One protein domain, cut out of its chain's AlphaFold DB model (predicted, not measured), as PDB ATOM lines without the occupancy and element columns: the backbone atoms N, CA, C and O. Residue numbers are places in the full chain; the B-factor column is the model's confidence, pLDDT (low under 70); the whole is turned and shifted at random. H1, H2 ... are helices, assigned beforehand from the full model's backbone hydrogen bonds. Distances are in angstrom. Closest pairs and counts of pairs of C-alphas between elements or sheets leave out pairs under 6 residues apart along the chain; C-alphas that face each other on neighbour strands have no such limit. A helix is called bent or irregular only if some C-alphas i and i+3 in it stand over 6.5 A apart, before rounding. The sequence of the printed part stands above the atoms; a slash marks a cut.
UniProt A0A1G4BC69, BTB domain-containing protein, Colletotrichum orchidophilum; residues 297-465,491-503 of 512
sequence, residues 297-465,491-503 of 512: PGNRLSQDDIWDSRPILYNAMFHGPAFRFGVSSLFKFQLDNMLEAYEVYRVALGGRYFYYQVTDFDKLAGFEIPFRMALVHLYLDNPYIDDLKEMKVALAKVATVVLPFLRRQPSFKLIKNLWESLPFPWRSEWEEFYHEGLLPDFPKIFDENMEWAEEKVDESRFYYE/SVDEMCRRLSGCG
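AT A GLANCE: This is residues 297 to 465 and 491 to 503 of the 512 residues of the protein "BTB domain-containing protein" of Colletotrichum orchidophilum (UniProt A0A1G4BC69). Two long helical hairpins, H1 with H2 and H3 with H4, are set face to face in an up-and-down bundle of four helices; the contact between H3 and H4 is thin. On the side of the second hairpin away from H1 and H2, the short H6 crosses H4 and the short H5 runs near H3, while H7 sits apart from the other helices. The printed part has 182 residues with seven named helices, H1 to H7 in chain order, and no named strand: the class is all helix. It is compact, with a radius of gyration of the C-alphas of 16.5 A and spans of 50 by 39 by 31 A.

IN THESE COORDINATES: Start at residues 297 to 309, which hold no named element. Find C-alpha 310 at (6.460, 23.306, -34.247); there H1 begins and runs 23.1 A to residue 325, only just irregular, with C-alphas 317 and 320 6.6 A apart. H2, residues 328 to 349, measures 31.1 A. H3, residues 361 to 381, covers 27.7 A with a kink of 34 degrees near residue 368. H4, residues 386 to 407, covers 29.6 A with a kink of 38 degrees near residue 397; it is irregular, C-alphas 387 and 390 being 7.4 A apart. H5, residues 412 to 420, is irregular too, with 7.3 A between C-alphas 414 and 417. H6 is residues 426 to 435, and H7 runs from residue 492 to C-alpha 501 at (-15.967, 27.602, -45.722).

HOW THE PARTS SIT: Look first at the bundle, H1 to H4, each helix running against the one before. H1 and H2 form a hairpin and touch, closest at the C-alphas of Asn 315 and Gln 334, 5.2 A. H1 touches H3, the same way at a shallow tilt of 13 degrees, closest at the C-alphas of Leu 313 and Ala 374, 4.3 A. H2 touches H4, the same way at a shallow tilt of 18 degrees, closest at the C-alphas of Tyr 342 and Val 398, 4.6 A. H3 and H4, a hairpin, only just touch, with 3 pairs of C-alphas within 8 A, the closest those of Leu 378 and Lys 392, 7.2 A. H6 only just touches H4, with 3 such pairs, about perpendicular at 79 degrees; the C-alphas of Ala 396 and Trp 430 are closest, 6.9 A. H5 only just touches H4, with 3 such pairs and only at the corner, closest at the C-alphas of Leu 406 and Phe 412, 6.2 A. H7 touches no helix. Every O i to N i+4 pair is within hydrogen-bond range in H2, H6 and H7, against 10 of 12 in H1, 14 of 17 in H3, 14 of 18 in H4 and 3 of 5 in H5.

THE WHOLE: The two farthest C-alphas, those of Phe 325 and Ser 460, are 52.6 A apart. Residues 466 to 490 are not printed, and C-alphas 465 and 491 are 22.7 A apart across the cut. The link from H2 to H3 is long, with 11 residues. Confidence is under 70 in 47 residues, among them 350 to 361, 454 to 465 and 491 to 503.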
ATOM      1  N   PRO A 297       4.206  11.780 -33.937       82.25
ATOM      2  CA  PRO A 297       3.232  12.708 -33.383       82.25
ATOM      3  C   PRO A 297       3.756  14.147 -33.416       82.25
ATOM      4  O   PRO A 297       4.915  14.404 -33.102       82.25
ATOM      5  N   GLY A 298       2.903  15.093 -33.814       83.44
ATOM      6  CA  GLY A 298       3.252  16.518 -33.867       83.44
ATOM      7  C   GLY A 298       4.123  16.943 -35.056       83.44
ATOM      8  O   GLY A 298       4.404  18.127 -35.191       83.44
ATOM      9  N   ASN A 299       4.529  16.029 -35.947       88.12
ATOM     10  CA  ASN A 299       5.268  16.386 -37.166       88.12
ATOM     11  C   ASN A 299       4.366  16.814 -38.329       88.12
ATOM     12  O   ASN A 299       4.866  17.340 -39.322       88.12
ATOM     13  N   ARG A 300       3.055  16.586 -38.248       88.00
ATOM     14  CA  ARG A 300       2.103  17.070 -39.252       88.00
ATOM     15  C   ARG A 300       1.477  18.369 -38.795       88.00
ATOM     16  O   ARG A 300       1.152  18.516 -37.620       88.00
ATOM     17  N   LEU A 301       1.321  19.293 -39.736       82.81
ATOM     18  CA  LEU A 301       0.590  20.522 -39.487       82.81
ATOM     19  C   LEU A 301      -0.878  20.171 -39.229       82.81
ATOM     20  O   LEU A 301      -1.481  19.423 -40.000       82.81
ATOM     21  N   SER A 302      -1.439  20.692 -38.142       76.62
ATOM     22  CA  SER A 302      -2.867  20.546 -37.886       76.62
ATOM     23  C   SER A 302      -3.637  21.482 -38.811       76.62
ATOM     24  O   SER A 302      -3.328  22.670 -38.883       76.62
ATOM     25  N   GLN A 303      -4.663  20.970 -39.493       68.00
ATOM     26  CA  GLN A 303      -5.599  21.836 -40.220       68.00
ATOM     27  C   GLN A 303      -6.437  22.690 -39.263       68.00
ATOM     28  O   GLN A 303      -6.864  23.775 -39.651       68.00
ATOM     29  N   ASP A 304      -6.600  22.219 -38.024       68.00
ATOM     30  CA  ASP A 304      -7.306  22.928 -36.962       68.00
ATOM     31  C   ASP A 304      -6.433  24.013 -36.318       68.00
ATOM     32  O   ASP A 304      -6.958  24.879 -35.640       68.00
ATOM     33  N   ASP A 305      -5.105  23.981 -36.474       72.94
ATOM     34  CA  ASP A 305      -4.213  25.009 -35.924       72.94
ATOM     35  C   ASP A 305      -3.008  25.243 -36.837       72.94
ATOM     36  O   ASP A 305      -1.909  24.717 -36.643       72.94
ATOM     37  N   ILE A 306      -3.222  26.082 -37.850       76.25
ATOM     38  CA  ILE A 306      -2.170  26.493 -38.784       76.25
ATOM     39  C   ILE A 306      -1.117  27.410 -38.131       76.25
ATOM     40  O   ILE A 306      -0.071  27.669 -38.735       76.25
ATOM     41  N   TRP A 307      -1.376  27.922 -36.920       77.88
ATOM     42  CA  TRP A 307      -0.478  28.823 -36.191       77.88
ATOM     43  C   TRP A 307       0.577  28.078 -35.375       77.88
ATOM     44  O   TRP A 307       1.537  28.693 -34.905       77.88
ATOM     45  N   ASP A 308       0.457  26.760 -35.249       80.75
ATOM     46  CA  ASP A 308       1.510  25.937 -34.686       80.75
ATOM     47  C   ASP A 308       2.570  25.603 -35.745       80.75
ATOM     48  O   ASP A 308       2.375  24.753 -36.613       80.75
ATOM     49  N   SER A 309       3.731  26.255 -35.662       89.00
ATOM     50  CA  SER A 309       4.871  25.994 -36.550       89.00
ATOM     51  C   SER A 309       5.876  24.980 -35.984       89.00
ATOM     52  O   SER A 309       6.880  24.681 -36.640       89.00
ATOM     53  N   ARG A 310       5.627  24.392 -34.802       88.81
ATOM     54  CA  ARG A 310       6.460  23.306 -34.247       88.81
ATOM     55  C   ARG A 310       6.584  22.095 -35.183       88.81
ATOM     56  O   ARG A 310       7.696  21.576 -35.282       88.81
ATOM     57  N   PRO A 311       5.551  21.686 -35.949       92.00
ATOM     58  CA  PRO A 311       5.699  20.638 -36.957       92.00
ATOM     59  C   PRO A 311       6.811  20.926 -37.979       92.00
ATOM     60  O   PRO A 311       7.563  20.025 -38.348       92.00
ATOM     61  N   ILE A 312       6.985  22.187 -38.398       94.69
ATOM     62  CA  ILE A 312       8.065  22.592 -39.317       94.69
ATOM     63  C   ILE A 312       9.434  22.379 -38.670       94.69
ATOM     64  O   ILE A 312      10.335  21.791 -39.277       94.69
ATOM     65  N   LEU A 313       9.576  22.823 -37.419       92.69
ATOM     66  CA  LEU A 313      10.786  22.630 -36.626       92.69
ATOM     67  C   LEU A 313      11.138  21.145 -36.493       92.69
ATOM     68  O   LEU A 313      12.273  20.765 -36.767       92.69
ATOM     69  N   TYR A 314      10.173  20.305 -36.115       91.38
ATOM     70  CA  TYR A 314      10.403  18.878 -35.897       91.38
ATOM     71  C   TYR A 314      10.825  18.157 -37.176       91.38
ATOM     72  O   TYR A 314      11.775  17.372 -37.150       91.38
ATOM     73  N   ASN A 315      10.192  18.451 -38.317       93.12
ATOM     74  CA  ASN A 315      10.621  17.867 -39.589       93.12
ATOM     75  C   ASN A 315      12.049  18.291 -39.960       93.12
ATOM     76  O   ASN A 315      12.826  17.440 -40.383       93.12
ATOM     77  N   ALA A 316      12.426  19.558 -39.754       90.25
ATOM     78  CA  ALA A 316      13.781  20.033 -40.038       90.25
ATOM     79  C   ALA A 316      14.834  19.429 -39.088       90.25
ATOM     80  O   ALA A 316      15.882  18.967 -39.542       90.25
ATOM     81  N   MET A 317      14.551  19.392 -37.781       86.81
ATOM     82  CA  MET A 317      15.456  18.847 -36.761       86.81
ATOM     83  C   MET A 317      15.738  17.359 -36.972       86.81
ATOM     84  O   MET A 317      16.881  16.923 -36.847       86.81
ATOM     85  N   PHE A 318      14.708  16.576 -37.306       87.25
ATOM     86  CA  PHE A 318      14.828  15.122 -37.417       87.25
ATOM     87  C   PHE A 318      15.260  14.637 -38.806       87.25
ATOM     88  O   PHE A 318      15.471  13.436 -38.994       87.25
ATOM     89  N   HIS A 319      15.452  15.545 -39.764       87.81
ATOM     90  CA  HIS A 319      15.910  15.200 -41.109       87.81
ATOM     91  C   HIS A 319      17.375  14.752 -41.151       87.81
ATOM     92  O   HIS A 319      17.720  13.750 -41.777       87.81
ATOM     93  N   GLY A 320      18.246  15.454 -40.420       83.50
ATOM     94  CA  GLY A 320      19.653  15.080 -40.258       83.50
ATOM     95  C   GLY A 320      19.856  13.676 -39.666       83.50
ATOM     96  O   GLY A 320      20.576  12.872 -40.264       83.50
ATOM     97  N   PRO A 321      19.206  13.332 -38.534       86.06
ATOM     98  CA  PRO A 321      19.217  11.973 -37.992       86.06
ATOM     99  C   PRO A 321      18.767  10.912 -39.001       86.06
ATOM    100  O   PRO A 321      19.451   9.898 -39.161       86.06
ATOM    101  N   ALA A 322      17.663  11.153 -39.723       89.62
ATOM    102  CA  ALA A 322      17.185  10.239 -40.760       89.62
ATOM    103  C   ALA A 322      18.280   9.976 -41.806       89.62
ATOM    104  O   ALA A 322      18.512   8.823 -42.179       89.62
ATOM    105  N   PHE A 323      19.038  11.016 -42.187       87.44
ATOM    106  CA  PHE A 323      20.183  10.912 -43.104       87.44
ATOM    107  C   PHE A 323      21.295  10.050 -42.604       87.44
ATOM    108  O   PHE A 323      21.776   9.147 -43.304       87.44
ATOM    109  N   ARG A 324      21.712  10.382 -41.393       86.75
ATOM    110  CA  ARG A 324      22.848   9.777 -40.743       86.75
ATOM    111  C   ARG A 324      22.647   8.273 -40.610       86.75
ATOM    112  O   ARG A 324      23.581   7.522 -40.866       86.75
ATOM    113  N   PHE A 325      21.430   7.847 -40.281       90.38
ATOM    114  CA  PHE A 325      21.107   6.447 -40.008       90.38
ATOM    115  C   PHE A 325      20.412   5.715 -41.165       90.38
ATOM    116  O   PHE A 325      20.238   4.500 -41.101       90.38
ATOM    117  N   GLY A 326      20.124   6.409 -42.269       89.81
ATOM    118  CA  GLY A 326      19.656   5.798 -43.515       89.81
ATOM    119  C   GLY A 326      18.172   5.433 -43.527       89.81
ATOM    120  O   GLY A 326      17.792   4.508 -44.236       89.81
ATOM    121  N   VAL A 327      17.334   6.141 -42.767       93.06
ATOM    122  CA  VAL A 327      15.899   5.838 -42.642       93.06
ATOM    123  C   VAL A 327      15.107   6.509 -43.772       93.06
ATOM    124  O   VAL A 327      14.484   7.557 -43.592       93.06
ATOM    125  N   SER A 328      15.149   5.921 -44.971       90.69
ATOM    126  CA  SER A 328      14.546   6.459 -46.212       90.69
ATOM    127  C   SER A 328      13.035   6.722 -46.135       90.69
ATOM    128  O   SER A 328      12.516   7.615 -46.803       90.69
ATOM    129  N   SER A 329      12.303   5.968 -45.319       91.38
ATOM    130  CA  SER A 329      10.870   6.195 -45.096       91.38
ATOM    131  C   SER A 329      10.608   7.473 -44.290       91.38
ATOM    132  O   SER A 329       9.694   8.226 -44.626       91.38
ATOM    133  N   LEU A 330      11.443   7.763 -43.287       92.25
ATOM    134  CA  LEU A 330      11.357   8.984 -42.478       92.25
ATOM    135  C   LEU A 330      11.697  10.224 -43.304       92.25
ATOM    136  O   LEU A 330      11.031  11.250 -43.193       92.25
ATOM    137  N   PHE A 331      12.681  10.099 -44.193       88.38
ATOM    138  CA  PHE A 331      13.008  11.117 -45.184       88.38
ATOM    139  C   PHE A 331      11.810  11.591 -45.977       88.38
ATOM    140  O   PHE A 331      11.479  12.778 -45.989       88.38
ATOM    141  N   LYS A 332      11.175  10.624 -46.638       91.44
ATOM    142  CA  LYS A 332      10.016  10.868 -47.470       91.44
ATOM    143  C   LYS A 332       8.882  11.459 -46.638       91.44
ATOM    144  O   LYS A 332       8.310  12.461 -47.041       91.44
ATOM    145  N   PHE A 333       8.618  10.892 -45.461       93.44
ATOM    146  CA  PHE A 333       7.595  11.386 -44.540       93.44
ATOM    147  C   PHE A 333       7.793  12.868 -44.183       93.44
ATOM    148  O   PHE A 333       6.855  13.654 -44.281       93.44
ATOM    149  N   GLN A 334       9.009  13.274 -43.817       93.69
ATOM    150  CA  GLN A 334       9.295  14.659 -43.431       93.69
ATOM    151  C   GLN A 334       9.207  15.630 -44.611       93.69
ATOM    152  O   GLN A 334       8.696  16.736 -44.450       93.69
ATOM    153  N   LEU A 335       9.696  15.234 -45.790       93.31
ATOM    154  CA  LEU A 335       9.585  16.049 -47.001       93.31
ATOM    155  C   LEU A 335       8.127  16.217 -47.430       93.31
ATOM    156  O   LEU A 335       7.708  17.339 -47.707       93.31
ATOM    157  N   ASP A 336       7.351  15.132 -47.425       94.12
ATOM    158  CA  ASP A 336       5.929  15.162 -47.762       94.12
ATOM    159  C   ASP A 336       5.168  16.096 -46.793       94.12
ATOM    160  O   ASP A 336       4.416  16.956 -47.251       94.12
ATOM    161  N   ASN A 337       5.446  16.038 -45.481       94.94
ATOM    162  CA  ASN A 337       4.851  16.954 -44.493       94.94
ATOM    163  C   ASN A 337       5.223  18.430 -44.748       94.94
ATOM    164  O   ASN A 337       4.405  19.327 -44.555       94.94
ATOM    165  N   MET A 338       6.459  18.709 -45.174       94.44
ATOM    166  CA  MET A 338       6.907  20.073 -45.486       94.44
ATOM    167  C   MET A 338       6.249  20.629 -46.751       94.44
ATOM    168  O   MET A 338       5.927  21.816 -46.810       94.44
ATOM    169  N   LEU A 339       6.037  19.778 -47.757       93.00
ATOM    170  CA  LEU A 339       5.306  20.136 -48.971       93.00
ATOM    171  C   LEU A 339       3.819  20.368 -48.680       93.00
ATOM    172  O   LEU A 339       3.252  21.338 -49.176       93.00
ATOM    173  N   GLU A 340       3.210  19.536 -47.834       91.00
ATOM    174  CA  GLU A 340       1.845  19.747 -47.347       91.00
ATOM    175  C   GLU A 340       1.726  21.084 -46.604       91.00
ATOM    176  O   GLU A 340       0.852  21.892 -46.915       91.00
ATOM    177  N   ALA A 341       2.655  21.374 -45.689       91.00
ATOM    178  CA  ALA A 341       2.662  22.641 -44.973       91.00
ATOM    179  C   ALA A 341       2.832  23.847 -45.906       91.00
ATOM    180  O   ALA A 341       2.190  24.877 -45.701       91.00
ATOM    181  N   TYR A 342       3.661  23.732 -46.951       90.69
ATOM    182  CA  TYR A 342       3.762  24.769 -47.975       90.69
ATOM    183  C   TYR A 342       2.409  25.034 -48.639       90.69
ATOM    184  O   TYR A 342       2.025  26.194 -48.736       90.69
ATOM    185  N   GLU A 343       1.668  24.001 -49.046       84.69
ATOM    186  CA  GLU A 343       0.349  24.187 -49.664       84.69
ATOM    187  C   GLU A 343      -0.664  24.810 -48.697       84.69
ATOM    188  O   GLU A 343      -1.355  25.760 -49.070       84.69
ATOM    189  N   VAL A 344      -0.701  24.352 -47.440       82.56
ATOM    190  CA  VAL A 344      -1.578  24.926 -46.407       82.56
ATOM    191  C   VAL A 344      -1.269  26.408 -46.201       82.56
ATOM    192  O   VAL A 344      -2.166  27.250 -46.296       82.56
ATOM    193  N   TYR A 345       0.003  26.762 -45.993       82.94
ATOM    194  CA  TYR A 345       0.390  28.158 -45.818       82.94
ATOM    195  C   TYR A 345       0.185  28.977 -47.084       82.94
ATOM    196  O   TYR A 345      -0.240  30.123 -46.985       82.94
ATOM    197  N   ARG A 346       0.444  28.431 -48.275       80.69
ATOM    198  CA  ARG A 346       0.221  29.127 -49.548       80.69
ATOM    199  C   ARG A 346      -1.238  29.542 -49.693       80.69
ATOM    200  O   ARG A 346      -1.502  30.685 -50.055       80.69
ATOM    201  N   VAL A 347      -2.174  28.654 -49.358       75.38
ATOM    202  CA  VAL A 347      -3.612  28.957 -49.372       75.38
ATOM    203  C   VAL A 347      -3.983  29.958 -48.273       75.38
ATOM    204  O   VAL A 347      -4.715  30.909 -48.543       75.38
ATOM    205  N   ALA A 348      -3.459  29.789 -47.057       73.19
ATOM    206  CA  ALA A 348      -3.832  30.617 -45.907       73.19
ATOM    207  C   ALA A 348      -3.198  32.025 -45.903       73.19
ATOM    208  O   ALA A 348      -3.825  32.984 -45.457       73.19
ATOM    209  N   LEU A 349      -1.957  32.158 -46.384       75.31
ATOM    210  CA  LEU A 349      -1.094  33.340 -46.219       75.31
ATOM    211  C   LEU A 349      -0.595  33.943 -47.550       75.31
ATOM    212  O   LEU A 349      -0.031  35.041 -47.549       75.31
ATOM    213  N   GLY A 350      -0.781  33.255 -48.686       62.56
ATOM    214  CA  GLY A 350      -0.252  33.657 -50.000       62.56
ATOM    215  C   GLY A 350      -0.918  34.885 -50.634       62.56
ATOM    216  O   GLY A 350      -0.387  35.459 -51.585       62.56
ATOM    217  N   GLY A 351      -2.051  35.344 -50.098       58.09
ATOM    218  CA  GLY A 351      -2.701  36.580 -50.537       58.09
ATOM    219  C   GLY A 351      -1.822  37.823 -50.322       58.09
ATOM    220  O   GLY A 351      -1.204  38.008 -49.269       58.09
ATOM    221  N   ARG A 352      -1.767  38.721 -51.320       48.59
ATOM    222  CA  ARG A 352      -1.057  40.020 -51.213       48.59
ATOM    223  C   ARG A 352      -1.740  41.012 -50.272       48.59
ATOM    224  O   ARG A 352      -1.069  41.867 -49.711       48.59
ATOM    225  N   TYR A 353      -3.031  40.828 -50.036       46.44
ATOM    226  CA  TYR A 353      -3.807  41.548 -49.035       46.44
ATOM    227  C   TYR A 353      -4.470  40.513 -48.132       46.44
ATOM    228  O   TYR A 353      -4.861  39.470 -48.650       46.44
ATOM    229  N   PHE A 354      -4.563  40.810 -46.825       46.88
ATOM    230  CA  PHE A 354      -5.714  40.534 -45.944       46.88
ATOM    231  C   PHE A 354      -5.490  39.935 -44.518       46.88
ATOM    232  O   PHE A 354      -4.631  39.096 -44.265       46.88
ATOM    233  N   TYR A 355      -6.382  40.415 -43.629       46.06
ATOM    234  CA  TYR A 355      -6.998  39.930 -42.368       46.06
ATOM    235  C   TYR A 355      -6.214  39.659 -41.074       46.06
ATOM    236  O   TYR A 355      -6.797  39.859 -40.010       46.06
ATOM    237  N   TYR A 356      -4.933  39.293 -41.090       49.34
ATOM    238  CA  TYR A 356      -4.234  38.916 -39.847       49.34
ATOM    239  C   TYR A 356      -3.225  39.972 -39.409       49.34
ATOM    240  O   TYR A 356      -2.068  39.951 -39.829       49.34
ATOM    241  N   GLN A 357      -3.661  40.891 -38.548       59.34
ATOM    242  CA  GLN A 357      -2.747  41.713 -37.762       59.34
ATOM    243  C   GLN A 357      -2.576  41.055 -36.393       59.34
ATOM    244  O   GLN A 357      -3.422  41.188 -35.510       59.34
ATOM    245  N   VAL A 358      -1.475  40.333 -36.217       63.22
ATOM    246  CA  VAL A 358      -1.085  39.790 -34.919       63.22
ATOM    247  C   VAL A 358      -0.462  40.933 -34.122       63.22
ATOM    248  O   VAL A 358       0.705  41.286 -34.287       63.22
ATOM    249  N   THR A 359      -1.285  41.579 -33.299       62.19
ATOM    250  CA  THR A 359      -0.864  42.692 -32.431       62.19
ATOM    251  C   THR A 359      -0.127  42.214 -31.184       62.19
ATOM    252  O   THR A 359       0.656  42.966 -30.607       62.19
ATOM    253  N   ASP A 360      -0.357  40.964 -30.789       66.75
ATOM    254  CA  ASP A 360       0.273  40.315 -29.648       66.75
ATOM    255  C   ASP A 360       1.646  39.749 -30.040       66.75
ATOM    256  O   ASP A 360       1.763  38.864 -30.892       66.75
ATOM    257  N   PHE A 361       2.698  40.284 -29.419       68.06
ATOM    258  CA  PHE A 361       4.071  39.863 -29.677       68.06
ATOM    259  C   PHE A 361       4.303  38.393 -29.315       68.06
ATOM    260  O   PHE A 361       4.974  37.696 -30.074       68.06
ATOM    261  N   ASP A 362       3.719  37.909 -28.219       70.88
ATOM    262  CA  ASP A 362       3.938  36.542 -27.741       70.88
ATOM    263  C   ASP A 362       3.299  35.528 -28.694       70.88
ATOM    264  O   ASP A 362       3.876  34.477 -28.974       70.88
ATOM    265  N   LYS A 363       2.151  35.879 -29.289       69.25
ATOM    266  CA  LYS A 363       1.509  35.062 -30.330       69.25
ATOM    267  C   LYS A 363       2.340  35.004 -31.605       69.25
ATOM    268  O   LYS A 363       2.530  33.924 -32.159       69.25
ATOM    269  N   LEU A 364       2.873  36.143 -32.060       74.19
ATOM    270  CA  LEU A 364       3.757  36.145 -33.226       74.19
ATOM    271  C   LEU A 364       5.036  35.349 -32.946       74.19
ATOM    272  O   LEU A 364       5.487  34.602 -33.809       74.19
ATOM    273  N   ALA A 365       5.602  35.484 -31.746       74.50
ATOM    274  CA  ALA A 365       6.784  34.750 -31.318       74.50
ATOM    275  C   ALA A 365       6.530  33.235 -31.248       74.50
ATOM    276  O   ALA A 365       7.389  32.463 -31.671       74.50
ATOM    277  N   GLY A 366       5.348  32.803 -30.794       77.44
ATOM    278  CA  GLY A 366       4.946  31.393 -30.768       77.44
ATOM    279  C   GLY A 366       4.972  30.727 -32.147       77.44
ATOM    280  O   GLY A 366       5.371  29.572 -32.257       77.44
ATOM    281  N   PHE A 367       4.639  31.475 -33.201       84.81
ATOM    282  CA  PHE A 367       4.734  31.010 -34.585       84.81
ATOM    283  C   PHE A 367       6.127  31.242 -35.206       84.81
ATOM    284  O   PHE A 367       6.645  30.389 -35.925       84.81
ATOM    285  N   GLU A 368       6.769  32.384 -34.959       88.31
ATOM    286  CA  GLU A 368       8.041  32.742 -35.598       88.31
ATOM    287  C   GLU A 368       9.231  31.948 -35.063       88.31
ATOM    288  O   GLU A 368      10.085  31.530 -35.849       88.31
ATOM    289  N   ILE A 369       9.299  31.737 -33.746       86.94
ATOM    290  CA  ILE A 369      10.470  31.137 -33.104       86.94
ATOM    291  C   ILE A 369      10.694  29.708 -33.607       86.94
ATOM    292  O   ILE A 369      11.810  29.441 -34.063       86.94
ATOM    293  N   PRO A 370       9.703  28.789 -33.599       90.19
ATOM    294  CA  PRO A 370       9.931  27.433 -34.093       90.19
ATOM    295  C   PRO A 370      10.303  27.431 -35.580       90.19
ATOM    296  O   PRO A 370      11.224  26.723 -35.986       90.19
ATOM    297  N   PHE A 371       9.669  28.292 -36.379       91.88
ATOM    298  CA  PHE A 371       9.967  28.422 -37.803       91.88
ATOM    299  C   PHE A 371      11.413  28.876 -38.064       91.88
ATOM    300  O   PHE A 371      12.132  28.269 -38.861       91.88
ATOM    301  N   ARG A 372      11.893  29.911 -37.362       90.94
ATOM    302  CA  ARG A 372      13.286  30.367 -37.477       90.94
ATOM    303  C   ARG A 372      14.265  29.321 -36.947       90.94
ATOM    304  O   ARG A 372      15.317  29.119 -37.553       90.94
ATOM    305  N   MET A 373      13.924  28.629 -35.861       90.19
ATOM    306  CA  MET A 373      14.740  27.533 -35.335       90.19
ATOM    307  C   MET A 373      14.872  26.383 -36.340       90.19
ATOM    308  O   MET A 373      15.956  25.815 -36.448       90.19
ATOM    309  N   ALA A 374      13.846  26.099 -37.150       91.75
ATOM    310  CA  ALA A 374      13.930  25.101 -38.220       91.75
ATOM    311  C   ALA A 374      15.074  25.414 -39.203       91.75
ATOM    312  O   ALA A 374      15.852  24.528 -39.561       91.75
ATOM    313  N   LEU A 375      15.235  26.688 -39.585       89.38
ATOM    314  CA  LEU A 375      16.349  27.134 -40.429       89.38
ATOM    315  C   LEU A 375      17.694  27.005 -39.722       89.38
ATOM    316  O   LEU A 375      18.653  26.529 -40.323       89.38
ATOM    317  N   VAL A 376      17.765  27.403 -38.452       88.25
ATOM    318  CA  VAL A 376      18.992  27.289 -37.653       88.25
ATOM    319  C   VAL A 376      19.458  25.833 -37.591       88.25
ATOM    320  O   VAL A 376      20.603  25.558 -37.944       88.25
ATOM    321  N   HIS A 377      18.577  24.896 -37.243       84.94
ATOM    322  CA  HIS A 377      18.909  23.470 -37.179       84.94
ATOM    323  C   HIS A 377      19.303  22.898 -38.547       84.94
ATOM    324  O   HIS A 377      20.279  22.152 -38.664       84.94
ATOM    325  N   LEU A 378      18.588  23.267 -39.610       86.44
ATOM    326  CA  LEU A 378      18.878  22.745 -40.943       86.44
ATOM    327  C   LEU A 378      20.227  23.239 -41.493       86.44
ATOM    328  O   LEU A 378      20.885  22.512 -42.234       86.44
ATOM    329  N   TYR A 379      20.653  24.455 -41.137       82.50
ATOM    330  CA  TYR A 379      21.872  25.072 -41.672       82.50
ATOM    331  C   TYR A 379      23.098  24.951 -40.760       82.50
ATOM    332  O   TYR A 379      24.208  24.837 -41.279       82.50
ATOM    333  N   LEU A 380      22.936  25.001 -39.435       77.56
ATOM    334  CA  LEU A 380      24.061  24.996 -38.488       77.56
ATOM    335  C   LEU A 380      24.343  23.628 -37.884       77.56
ATOM    336  O   LEU A 380      25.514  23.284 -37.735       77.56
ATOM    337  N   ASP A 381      23.311  22.842 -37.581       68.44
ATOM    338  CA  ASP A 381      23.504  21.531 -36.947       68.44
ATOM    339  C   ASP A 381      23.808  20.435 -37.971       68.44
ATOM    340  O   ASP A 381      24.348  19.384 -37.631       68.44
ATOM    341  N   ASN A 382      23.527  20.706 -39.249       64.12
ATOM    342  CA  ASN A 382      23.788  19.796 -40.361       64.12
ATOM    343  C   ASN A 382      24.637  20.450 -41.473       64.12
ATOM    344  O   ASN A 382      24.254  20.415 -42.645       64.12
ATOM    345  N   PRO A 383      25.784  21.084 -41.159       50.72
ATOM    346  CA  PRO A 383      26.292  22.175 -41.986       50.72
ATOM    347  C   PRO A 383      26.887  21.782 -43.353       50.72
ATOM    348  O   PRO A 383      27.251  22.680 -44.110       50.72
ATOM    349  N   TYR A 384      26.980  20.500 -43.737       50.75
ATOM    350  CA  TYR A 384      27.716  20.092 -44.953       50.75
ATOM    351  C   TYR A 384      27.188  18.850 -45.680       50.75
ATOM    352  O   TYR A 384      27.965  18.130 -46.303       50.75
ATOM    353  N   ILE A 385      25.887  18.589 -45.628       58.72
ATOM    354  CA  ILE A 385      25.305  17.484 -46.388       58.72
ATOM    355  C   ILE A 385      24.590  18.094 -47.600       58.72
ATOM    356  O   ILE A 385      23.471  18.591 -47.473       58.72
ATOM    357  N   ASP A 386      25.248  18.088 -48.769       60.59
ATOM    358  CA  ASP A 386      24.613  18.447 -50.055       60.59
ATOM    359  C   ASP A 386      23.331  17.608 -50.282       60.59
ATOM    360  O   ASP A 386      22.388  18.061 -50.929       60.59
ATOM    361  N   ASP A 387      23.244  16.437 -49.643       66.62
ATOM    362  CA  ASP A 387      22.084  15.544 -49.656       66.62
ATOM    363  C   ASP A 387      20.865  16.054 -48.849       66.62
ATOM    364  O   ASP A 387      19.802  15.450 -48.922       66.62
ATOM    365  N   LEU A 388      20.956  17.180 -48.118       81.69
ATOM    366  CA  LEU A 388      19.790  17.831 -47.477       81.69
ATOM    367  C   LEU A 388      19.172  18.933 -48.351       81.69
ATOM    368  O   LEU A 388      18.304  19.683 -47.889       81.69
ATOM    369  N   LYS A 389      19.612  19.058 -49.611       88.06
ATOM    370  CA  LYS A 389      19.111  20.064 -50.558       88.06
ATOM    371  C   LYS A 389      17.587  20.045 -50.666       88.06
ATOM    372  O   LYS A 389      16.977  21.109 -50.661       88.06
ATOM    373  N   GLU A 390      16.965  18.869 -50.715       90.75
ATOM    374  CA  GLU A 390      15.507  18.745 -50.854       90.75
ATOM    375  C   GLU A 390      14.758  19.381 -49.680       90.75
ATOM    376  O   GLU A 390      13.840  20.172 -49.894       90.75
ATOM    377  N   MET A 391      15.199  19.131 -48.445       92.25
ATOM    378  CA  MET A 391      14.600  19.736 -47.254       92.25
ATOM    379  C   MET A 391      14.877  21.235 -47.173       92.25
ATOM    380  O   MET A 391      13.991  22.005 -46.807       92.25
ATOM    381  N   LYS A 392      16.074  21.684 -47.575       92.06
ATOM    382  CA  LYS A 392      16.377  23.121 -47.673       92.06
ATOM    383  C   LYS A 392      15.463  23.824 -48.668       92.06
ATOM    384  O   LYS A 392      14.976  24.909 -48.365       92.06
ATOM    385  N   VAL A 393      15.214  23.209 -49.822       93.62
ATOM    386  CA  VAL A 393      14.289  23.727 -50.837       93.62
ATOM    387  C   VAL A 393      12.854  23.710 -50.311       93.62
ATOM    388  O   VAL A 393      12.159  24.713 -50.446       93.62
ATOM    389  N   ALA A 394      12.407  22.624 -49.674       94.62
ATOM    390  CA  ALA A 394      11.065  22.528 -49.103       94.62
ATOM    391  C   ALA A 394      10.825  23.598 -48.022       94.62
ATOM    392  O   ALA A 394       9.834  24.324 -48.079       94.62
ATOM    393  N   LEU A 395      11.771  23.778 -47.095       94.56
ATOM    394  CA  LEU A 395      11.699  24.827 -46.078       94.56
ATOM    395  C   LEU A 395      11.764  26.234 -46.690       94.56
ATOM    396  O   LEU A 395      11.028  27.118 -46.257       94.56
ATOM    397  N   ALA A 396      12.592  26.447 -47.719       93.62
ATOM    398  CA  ALA A 396      12.638  27.717 -48.441       93.62
ATOM    399  C   ALA A 396      11.297  28.031 -49.122       93.62
ATOM    400  O   ALA A 396      10.840  29.171 -49.064       93.62
ATOM    401  N   LYS A 397      10.619  27.032 -49.707       93.25
ATOM    402  CA  LYS A 397       9.267  27.197 -50.263       93.25
ATOM    403  C   LYS A 397       8.278  27.639 -49.190       93.25
ATOM    404  O   LYS A 397       7.622  28.662 -49.371       93.25
ATOM    405  N   VAL A 398       8.234  26.962 -48.039       93.19
ATOM    406  CA  VAL A 398       7.407  27.409 -46.898       93.19
ATOM    407  C   VAL A 398       7.752  28.858 -46.519       93.19
ATOM    408  O   VAL A 398       6.863  29.700 -46.374       93.19
ATOM    409  N   ALA A 399       9.041  29.197 -46.454       91.56
ATOM    410  CA  ALA A 399       9.499  30.542 -46.122       91.56
ATOM    411  C   ALA A 399       9.080  31.617 -47.134       91.56
ATOM    412  O   ALA A 399       8.811  32.743 -46.719       91.56
ATOM    413  N   THR A 400       8.971  31.299 -48.430       88.00
ATOM    414  CA  THR A 400       8.483  32.258 -49.443       88.00
ATOM    415  C   THR A 400       7.052  32.706 -49.235       88.00
ATOM    416  O   THR A 400       6.681  33.774 -49.713       88.00
ATOM    417  N   VAL A 401       6.274  31.953 -48.464       84.56
ATOM    418  CA  VAL A 401       4.923  32.345 -48.074       84.56
ATOM    419  C   VAL A 401       4.921  32.972 -46.680       84.56
ATOM    420  O   VAL A 401       4.349  34.044 -46.465       84.56
ATOM    421  N   VAL A 402       5.613  32.338 -45.731       87.62
ATOM    422  CA  VAL A 402       5.613  32.742 -44.322       87.62
ATOM    423  C   VAL A 402       6.328  34.078 -44.094       87.62
ATOM    424  O   VAL A 402       5.816  34.928 -43.369       87.62
ATOM    425  N   LEU A 403       7.489  34.316 -44.713       87.81
ATOM    426  CA  LEU A 403       8.256  35.544 -44.478       87.81
ATOM    427  C   LEU A 403       7.531  36.802 -44.963       87.81
ATOM    428  O   LEU A 403       7.477  37.760 -44.193       87.81
ATOM    429  N   PRO A 404       6.931  36.850 -46.168       83.19
ATOM    430  CA  PRO A 404       6.092  37.983 -46.550       83.19
ATOM    431  C   PRO A 404       4.930  38.232 -45.581       83.19
ATOM    432  O   PRO A 404       4.611  39.383 -45.294       83.19
ATOM    433  N   PHE A 405       4.306  37.184 -45.032       81.38
ATOM    434  CA  PHE A 405       3.304  37.336 -43.974       81.38
ATOM    435  C   PHE A 405       3.893  37.936 -42.688       81.38
ATOM    436  O   PHE A 405       3.348  38.911 -42.171       81.38
ATOM    437  N   LEU A 406       5.015  37.404 -42.196       83.19
ATOM    438  CA  LEU A 406       5.679  37.908 -40.993       83.19
ATOM    439  C   LEU A 406       6.066  39.377 -41.157       83.19
ATOM    440  O   LEU A 406       5.778  40.176 -40.279       83.19
ATOM    441  N   ARG A 407       6.644  39.753 -42.303       82.69
ATOM    442  CA  ARG A 407       7.086  41.122 -42.612       82.69
ATOM    443  C   ARG A 407       5.979  42.169 -42.538       82.69
ATOM    444  O   ARG A 407       6.264  43.319 -42.205       82.69
ATOM    445  N   ARG A 408       4.746  41.746 -42.811       75.81
ATOM    446  CA  ARG A 408       3.529  42.561 -42.752       75.81
ATOM    447  C   ARG A 408       3.042  42.830 -41.332       75.81
ATOM    448  O   ARG A 408       2.226  43.725 -41.124       75.81
ATOM    449  N   GLN A 409       3.541  42.088 -40.344       76.56
ATOM    450  CA  GLN A 409       3.132  42.251 -38.954       76.56
ATOM    451  C   GLN A 409       3.783  43.493 -38.322       76.56
ATOM    452  O   GLN A 409       4.985  43.714 -38.494       76.56
ATOM    453  N   PRO A 410       3.050  44.294 -37.522       71.44
ATOM    454  CA  PRO A 410       3.603  45.488 -36.874       71.44
ATOM    455  C   PRO A 410       4.828  45.193 -36.001       71.44
ATOM    456  O   PRO A 410       5.783  45.972 -35.959       71.44
ATOM    457  N   SER A 411       4.806  44.043 -35.330       72.44
ATOM    458  CA  SER A 411       5.862  43.534 -34.458       72.44
ATOM    459  C   SER A 411       7.070  42.981 -35.221       72.44
ATOM    460  O   SER A 411       8.122  42.792 -34.612       72.44
ATOM    461  N   PHE A 412       7.005  42.812 -36.550       78.94
ATOM    462  CA  PHE A 412       8.137  42.302 -37.330       78.94
ATOM    463  C   PHE A 412       9.379  43.180 -37.225       78.94
ATOM    464  O   PHE A 412      10.497  42.679 -37.181       78.94
ATOM    465  N   LYS A 413       9.205  44.503 -37.125       77.00
ATOM    466  CA  LYS A 413      10.328  45.439 -36.957       77.00
ATOM    467  C   LYS A 413      11.179  45.118 -35.721       77.00
ATOM    468  O   LYS A 413      12.368  45.415 -35.731       77.00
ATOM    469  N   LEU A 414      10.588  44.497 -34.697       76.94
ATOM    470  CA  LEU A 414      11.281  44.087 -33.474       76.94
ATOM    471  C   LEU A 414      12.143  42.832 -33.683       76.94
ATOM    472  O   LEU A 414      13.149  42.665 -33.003       76.94
ATOM    473  N   ILE A 415      11.774  41.976 -34.639       79.31
ATOM    474  CA  ILE A 415      12.435  40.689 -34.903       79.31
ATOM    475  C   ILE A 415      13.212  40.653 -36.226       79.31
ATOM    476  O   ILE A 415      13.985  39.729 -36.454       79.31
ATOM    477  N   LYS A 416      13.082  41.671 -37.086       84.00
ATOM    478  CA  LYS A 416      13.777  41.777 -38.381       84.00
ATOM    479  C   LYS A 416      15.289  41.567 -38.248       84.00
ATOM    480  O   LYS A 416      15.876  40.816 -39.026       84.00
ATOM    481  N   ASN A 417      15.900  42.171 -37.229       84.44
ATOM    482  CA  ASN A 417      17.334  42.037 -36.977       84.44
ATOM    483  C   ASN A 417      17.738  40.587 -36.667       84.44
ATOM    484  O   ASN A 417      18.841  40.197 -37.020       84.44
ATOM    485  N   LEU A 418      16.855  39.783 -36.056       85.50
ATOM    486  CA  LEU A 418      17.120  38.370 -35.753       85.50
ATOM    487  C   LEU A 418      17.226  37.527 -37.028       85.50
ATOM    488  O   LEU A 418      18.028  36.598 -37.088       85.50
ATOM    489  N   TRP A 419      16.442  37.873 -38.052       87.38
ATOM    490  CA  TRP A 419      16.508  37.262 -39.381       87.38
ATOM    491  C   TRP A 419      17.747  37.704 -40.160       87.38
ATOM    492  O   TRP A 419      18.388  36.900 -40.833       87.38
ATOM    493  N   GLU A 420      18.095  38.985 -40.068       85.44
ATOM    494  CA  GLU A 420      19.297  39.543 -40.696       85.44
ATOM    495  C   GLU A 420      20.591  39.020 -40.068       85.44
ATOM    496  O   GLU A 420      21.576  38.838 -40.775       85.44
ATOM    497  N   SER A 421      20.584  38.732 -38.764       84.31
ATOM    498  CA  SER A 421      21.753  38.253 -38.026       84.31
ATOM    499  C   SER A 421      21.983  36.741 -38.102       84.31
ATOM    500  O   SER A 421      22.866  36.239 -37.407       84.31
ATOM    501  N   LEU A 422      21.188  35.991 -38.876       86.38
ATOM    502  CA  LEU A 422      21.381  34.543 -39.003       86.38
ATOM    503  C   LEU A 422      22.787  34.245 -39.568       86.38
ATOM    504  O   LEU A 422      23.128  34.750 -40.638       86.38
ATOM    505  N   PRO A 423      23.614  33.424 -38.889       81.69
ATOM    506  CA  PRO A 423      25.053  33.319 -39.161       81.69
ATOM    507  C   PRO A 423      25.403  32.396 -40.345       81.69
ATOM    508  O   PRO A 423      26.512  31.871 -40.429       81.69
ATOM    509  N   PHE A 424      24.463  32.167 -41.260       83.75
ATOM    510  CA  PHE A 424      24.607  31.263 -42.401       83.75
ATOM    511  C   PHE A 424      24.055  31.915 -43.678       83.75
ATOM    512  O   PHE A 424      23.145  32.738 -43.603       83.75
ATOM    513  N   PRO A 425      24.582  31.580 -44.871       82.75
ATOM    514  CA  PRO A 425      24.283  32.302 -46.111       82.75
ATOM    515  C   PRO A 425      22.949  31.875 -46.753       82.75
ATOM    516  O   PRO A 425      22.891  31.619 -47.954       82.75
ATOM    517  N   TRP A 426      21.867  31.793 -45.971       85.88
ATOM    518  CA  TRP A 426      20.563  31.302 -46.438       85.88
ATOM    519  C   TRP A 426      20.012  32.109 -47.615       85.88
ATOM    520  O   TRP A 426      19.526  31.515 -48.568       85.88
ATOM    521  N   ARG A 427      20.152  33.445 -47.609       88.62
ATOM    522  CA  ARG A 427      19.693  34.280 -48.732       88.62
ATOM    523  C   ARG A 427      20.404  33.910 -50.031       88.62
ATOM    524  O   ARG A 427      19.747  33.694 -51.041       88.62
ATOM    525  N   SER A 428      21.733  33.808 -50.001       88.00
ATOM    526  CA  SER A 428      22.530  33.453 -51.181       88.00
ATOM    527  C   SER A 428      22.234  32.037 -51.676       88.00
ATOM    528  O   SER A 428      22.194  31.817 -52.878       88.00
ATOM    529  N   GLU A 429      21.999  31.078 -50.775       89.50
ATOM    530  CA  GLU A 429      21.599  29.719 -51.168       89.50
ATOM    531  C   GLU A 429      20.189  29.701 -51.792       89.50
ATOM    532  O   GLU A 429      19.949  29.001 -52.770       89.50
ATOM    533  N   TRP A 430      19.261  30.525 -51.303       92.25
ATOM    534  CA  TRP A 430      17.919  30.636 -51.886       92.25
ATOM    535  C   TRP A 430      17.900  31.369 -53.233       92.25
ATOM    536  O   TRP A 430      17.111  31.004 -54.102       92.25
ATOM    537  N   GLU A 431      18.783  32.350 -53.439       93.31
ATOM    538  CA  GLU A 431      19.021  32.971 -54.752       93.31
ATOM    539  C   GLU A 431      19.478  31.910 -55.773       93.31
ATOM    540  O   GLU A 431      18.997  31.879 -56.906       93.31
ATOM    541  N   GLU A 432      20.355  30.985 -55.368       91.50
ATOM    542  CA  GLU A 432      20.755  29.849 -56.210       91.50
ATOM    543  C   GLU A 432      19.545  28.962 -56.551       91.50
ATOM    544  O   GLU A 432      19.322  28.663 -57.723       91.50
ATOM    545  N   PHE A 433      18.700  28.620 -55.569       93.94
ATOM    546  CA  PHE A 433      17.466  27.859 -55.816       93.94
ATOM    547  C   PHE A 433      16.494  28.582 -56.757       93.94
ATOM    548  O   PHE A 433      15.823  27.932 -57.562       93.94
ATOM    549  N   TYR A 434      16.413  29.911 -56.693       94.19
ATOM    550  CA  TYR A 434      15.625  30.710 -57.629       94.19
ATOM    551  C   TYR A 434      16.149  30.580 -59.063       94.19
ATOM    552  O   TYR A 434      15.373  30.288 -59.974       94.19
ATOM    553  N   HIS A 435      17.460  30.716 -59.269       93.38
ATOM    554  CA  HIS A 435      18.072  30.563 -60.592       93.38
ATOM    555  C   HIS A 435      18.004  29.130 -61.139       93.38
ATOM    556  O   HIS A 435      17.977  28.942 -62.354       93.38
ATOM    557  N   GLU A 436      17.929  28.128 -60.264       93.62
ATOM    558  CA  GLU A 436      17.647  26.735 -60.628       93.62
ATOM    559  C   GLU A 436      16.158  26.473 -60.942       93.62
ATOM    560  O   GLU A 436      15.802  25.374 -61.362       93.62
ATOM    561  N   GLY A 437      15.274  27.459 -60.747       92.56
ATOM    562  CA  GLY A 437      13.828  27.327 -60.958       92.56
ATOM    563  C   GLY A 437      13.083  26.608 -59.825       92.56
ATOM    564  O   GLY A 437      11.906  26.285 -59.974       92.56
ATOM    565  N   LEU A 438      13.738  26.361 -58.689       92.50
ATOM    566  CA  LEU A 438      13.173  25.644 -57.540       92.50
ATOM    567  C   LEU A 438      12.396  26.556 -56.581       92.50
ATOM    568  O   LEU A 438      11.547  26.068 -55.830       92.50
ATOM    569  N   LEU A 439      12.684  27.861 -56.605       92.06
ATOM    570  CA  LEU A 439      12.109  28.857 -55.700       92.06
ATOM    571  C   LEU A 439      11.588  30.100 -56.455       92.06
ATOM    572  O   LEU A 439      12.114  31.194 -56.261       92.06
ATOM    573  N   PRO A 440      10.570  29.967 -57.328       87.38
ATOM    574  CA  PRO A 440      10.105  31.053 -58.203       87.38
ATOM    575  C   PRO A 440       9.583  32.283 -57.445       87.38
ATOM    576  O   PRO A 440       9.649  33.396 -57.962       87.38
ATOM    577  N   ASP A 441       9.114  32.091 -56.212       84.88
ATOM    578  CA  ASP A 441       8.584  33.136 -55.335       84.88
ATOM    579  C   ASP A 441       9.658  33.885 -54.532       84.88
ATOM    580  O   ASP A 441       9.337  34.801 -53.776       84.88
ATOM    581  N   PHE A 442      10.941  33.556 -54.710       88.75
ATOM    582  CA  PHE A 442      12.055  34.261 -54.069       88.75
ATOM    583  C   PHE A 442      12.000  35.799 -54.222       88.75
ATOM    584  O   PHE A 442      12.173  36.487 -53.210       88.75
ATOM    585  N   PRO A 443      11.651  36.370 -55.401       87.81
ATOM    586  CA  PRO A 443      11.527  37.820 -55.571       87.81
ATOM    587  C   PRO A 443      10.406  38.476 -54.747       87.81
ATOM    588  O   PRO A 443      10.354  39.699 -54.643       87.81
ATOM    589  N   LYS A 444       9.486  37.695 -54.149       80.56
ATOM    590  CA  LYS A 444       8.501  38.216 -53.182       80.56
ATOM    591  C   LYS A 444       9.164  38.592 -51.850       80.56
ATOM    592  O   LYS A 444       8.626  39.416 -51.113       80.56
ATOM    593  N   ILE A 445      10.310  37.989 -51.520       85.56
ATOM    594  CA  ILE A 445      11.019  38.226 -50.256       85.56
ATOM    595  C   ILE A 445      12.174  39.213 -50.435       85.56
ATOM    596  O   ILE A 445      12.313  40.119 -49.610       85.56
ATOM    597  N   PHE A 446      12.983  39.037 -51.482       88.56
ATOM    598  CA  PHE A 446      14.218  39.792 -51.704       88.56
ATOM    599  C   PHE A 446      14.257  40.440 -53.086       88.56
ATOM    600  O   PHE A 446      13.745  39.881 -54.052       88.56
ATOM    601  N   ASP A 447      14.848  41.630 -53.162       86.88
ATOM    602  CA  ASP A 447      15.106  42.320 -54.423       86.88
ATOM    603  C   ASP A 447      16.411  41.836 -55.087       86.88
ATOM    604  O   ASP A 447      17.116  40.963 -54.578       86.88
ATOM    605  N   GLU A 448      16.753  42.429 -56.233       85.00
ATOM    606  CA  GLU A 448      17.983  42.118 -56.979       85.00
ATOM    607  C   GLU A 448      19.277  42.412 -56.192       85.00
ATOM    608  O   GLU A 448      20.340  41.905 -56.547       85.00
ATOM    609  N   ASN A 449      19.209  43.219 -55.128       86.06
ATOM    610  CA  ASN A 449      20.346  43.560 -54.272       86.06
ATOM    611  C   ASN A 449      20.438  42.666 -53.026       86.06
ATOM    612  O   ASN A 449      21.298  42.907 -52.180       86.06
ATOM    613  N   MET A 450      19.584  41.641 -52.905       84.38
ATOM    614  CA  MET A 450      19.456  40.779 -51.719       84.38
ATOM    615  C   MET A 450      18.958  41.517 -50.467       84.38
ATOM    616  O   MET A 450      19.068  41.008 -49.339       84.38
ATOM    617  N   GLU A 451      18.380  42.700 -50.668       86.94
ATOM    618  CA  GLU A 451      17.668  43.457 -49.654       86.94
ATOM    619  C   GLU A 451      16.217  42.994 -49.592       86.94
ATOM    620  O   GLU A 451      15.684  42.392 -50.524       86.94
ATOM    621  N   TRP A 452      15.555  43.236 -48.462       85.19
ATOM    622  CA  TRP A 452      14.137  42.910 -48.334       85.19
ATOM    623  C   TRP A 452      13.332  43.645 -49.412       85.19
ATOM    624  O   TRP A 452      13.324  44.875 -49.432       85.19
ATOM    625  N   ALA A 453      12.624  42.897 -50.264       84.12
ATOM    626  CA  ALA A 453      11.837  43.460 -51.357       84.12
ATOM    627  C   ALA A 453      10.814  44.461 -50.816       84.12
ATOM    628  O   ALA A 453      10.122  44.148 -49.847       84.12
ATOM    629  N   GLU A 454      10.707  45.645 -51.415       69.06
ATOM    630  CA  GLU A 454       9.747  46.656 -50.971       69.06
ATOM    631  C   GLU A 454       8.324  46.090 -51.005       69.06
ATOM    632  O   GLU A 454       7.880  45.504 -51.998       69.06
ATOM    633  N   GLU A 455       7.609  46.239 -49.893       65.25
ATOM    634  CA  GLU A 455       6.234  45.784 -49.834       65.25
ATOM    635  C   GLU A 455       5.350  46.796 -50.561       65.25
ATOM    636  O   GLU A 455       5.141  47.916 -50.094       65.25
ATOM    637  N   LYS A 456       4.854  46.421 -51.743       57.41
ATOM    638  CA  LYS A 456       3.903  47.253 -52.478       57.41
ATOM    639  C   LYS A 456       2.583  47.277 -51.722       57.41
ATOM    640  O   LYS A 456       1.872  46.278 -51.738       57.41
ATOM    641  N   VAL A 457       2.256  48.419 -51.125       50.03
ATOM    642  CA  VAL A 457       0.937  48.720 -50.554       50.03
ATOM    643  C   VAL A 457      -0.014  49.123 -51.698       50.03
ATOM    644  O   VAL A 457      -0.340  50.285 -51.897       50.03
ATOM    645  N   ASP A 458      -0.412  48.168 -52.530       41.41
ATOM    646  CA  ASP A 458      -1.585  48.262 -53.410       41.41
ATOM    647  C   ASP A 458      -2.874  48.347 -52.570       41.41
ATOM    648  O   ASP A 458      -3.571  47.364 -52.340       41.41
ATOM    649  N   GLU A 459      -3.248  49.553 -52.157       40.59
ATOM    650  CA  GLU A 459      -4.447  49.843 -51.353       40.59
ATOM    651  C   GLU A 459      -5.803  49.430 -51.986       40.59
ATOM    652  O   GLU A 459      -6.848  49.830 -51.477       40.59
ATOM    653  N   SER A 460      -5.874  48.679 -53.101       35.22
ATOM    654  CA  SER A 460      -7.157  48.558 -53.821       35.22
ATOM    655  C   SER A 460      -7.486  47.330 -54.682       35.22
ATOM    656  O   SER A 460      -8.603  47.319 -55.205       35.22
ATOM    657  N   ARG A 461      -6.656  46.286 -54.871       35.50
ATOM    658  CA  ARG A 461      -7.069  45.147 -55.739       35.50
ATOM    659  C   ARG A 461      -6.611  43.764 -55.275       35.50
ATOM    660  O   ARG A 461      -5.427  43.452 -55.251       35.50
ATOM    661  N   PHE A 462      -7.598  42.913 -54.986       39.69
ATOM    662  CA  PHE A 462      -7.441  41.474 -54.775       39.69
ATOM    663  C   PHE A 462      -7.149  40.786 -56.120       39.69
ATOM    664  O   PHE A 462      -7.942  40.904 -57.052       39.69
ATOM    665  N   TYR A 463      -6.065  40.018 -56.206       36.00
ATOM    666  CA  TYR A 463      -5.904  38.980 -57.225       36.00
ATOM    667  C   TYR A 463      -5.728  37.651 -56.491       36.00
ATOM    668  O   TYR A 463      -4.789  37.506 -55.710       36.00
ATOM    669  N   TYR A 464      -6.648  36.703 -56.704       37.66
ATOM    670  CA  TYR A 464      -6.415  35.312 -56.318       37.66
ATOM    671  C   TYR A 464      -5.205  34.831 -57.126       37.66
ATOM    672  O   TYR A 464      -5.245  34.882 -58.356       37.66
ATOM    673  N   GLU A 465      -4.137  34.380 -56.462       40.09
ATOM    674  CA  GLU A 465      -3.208  33.465 -57.125       40.09
ATOM    675  C   GLU A 465      -3.986  32.160 -57.301       40.09
ATOM    676  O   GLU A 465      -4.262  31.447 -56.334       40.09
ATOM    677  N   SER A 491     -14.071  41.946 -40.166       41.38
ATOM    678  CA  SER A 491     -13.903  41.442 -38.819       41.38
ATOM    679  C   SER A 491     -13.398  40.002 -38.864       41.38
ATOM    680  O   SER A 491     -13.711  39.218 -39.763       41.38
ATOM    681  N   VAL A 492     -12.653  39.651 -37.826       44.56
ATOM    682  CA  VAL A 492     -12.229  38.291 -37.489       44.56
ATOM    683  C   VAL A 492     -13.342  37.239 -37.693       44.56
ATOM    684  O   VAL A 492     -13.067  36.134 -38.147       44.56
ATOM    685  N   ASP A 493     -14.612  37.583 -37.451       43.09
ATOM    686  CA  ASP A 493     -15.759  36.672 -37.602       43.09
ATOM    687  C   ASP A 493     -16.099  36.298 -39.060       43.09
ATOM    688  O   ASP A 493     -16.626  35.215 -39.326       43.09
ATOM    689  N   GLU A 494     -15.856  37.191 -40.023       43.62
ATOM    690  CA  GLU A 494     -16.069  36.923 -41.456       43.62
ATOM    691  C   GLU A 494     -14.932  36.055 -42.018       43.62
ATOM    692  O   GLU A 494     -15.154  35.147 -42.819       43.62
ATOM    693  N   MET A 495     -13.721  36.272 -41.503       52.03
ATOM    694  CA  MET A 495     -12.527  35.478 -41.772       52.03
ATOM    695  C   MET A 495     -12.659  34.048 -41.234       52.03
ATOM    696  O   MET A 495     -12.409  33.103 -41.984       52.03
ATOM    697  N   CYS A 496     -13.125  33.873 -39.990       49.62
ATOM    698  CA  CYS A 496     -13.423  32.546 -39.452       49.62
ATOM    699  C   CYS A 496     -14.465  31.828 -40.317       49.62
ATOM    700  O   CYS A 496     -14.253  30.685 -40.702       49.62
ATOM    701  N   ARG A 497     -15.532  32.522 -40.742       50.34
ATOM    702  CA  ARG A 497     -16.525  31.954 -41.668       50.34
ATOM    703  C   ARG A 497     -15.935  31.529 -43.015       50.34
ATOM    704  O   ARG A 497     -16.384  30.528 -43.568       50.34
ATOM    705  N   ARG A 498     -14.945  32.249 -43.549       47.53
ATOM    706  CA  ARG A 498     -14.287  31.889 -44.817       47.53
ATOM    707  C   ARG A 498     -13.330  30.718 -44.690       47.53
ATOM    708  O   ARG A 498     -13.388  29.837 -45.539       47.53
ATOM    709  N   LEU A 499     -12.506  30.680 -43.645       47.59
ATOM    710  CA  LEU A 499     -11.649  29.522 -43.386       47.59
ATOM    711  C   LEU A 499     -12.489  28.268 -43.141       47.59
ATOM    712  O   LEU A 499     -12.264  27.257 -43.806       47.59
ATOM    713  N   SER A 500     -13.553  28.375 -42.339       48.34
ATOM    714  CA  SER A 500     -14.507  27.278 -42.156       48.34
ATOM    715  C   SER A 500     -15.205  26.891 -43.468       48.34
ATOM    716  O   SER A 500     -15.476  25.716 -43.701       48.34
ATOM    717  N   GLY A 501     -15.453  27.851 -44.368       44.97
ATOM    718  CA  GLY A 501     -15.967  27.602 -45.722       44.97
ATOM    719  C   GLY A 501     -14.985  26.876 -46.654       44.97
ATOM    720  O   GLY A 501     -15.420  26.233 -47.607       44.97
ATOM    721  N   CYS A 502     -13.683  26.933 -46.366       43.19
ATOM    722  CA  CYS A 502     -12.630  26.158 -47.026       43.19
ATOM    723  C   CYS A 502     -12.352  24.808 -46.336       43.19
ATOM    724  O   CYS A 502     -11.428  24.108 -46.741       43.19
ATOM    725  N   GLY A 503     -13.135  24.438 -45.315       39.22
ATOM    726  CA  GLY A 503     -12.925  23.219 -44.531       39.22
ATOM    727  C   GLY A 503     -11.785  23.310 -43.511       39.22
ATOM    728  O   GLY A 503     -11.397  22.282 -42.972       39.22
TER     729      GLY A 503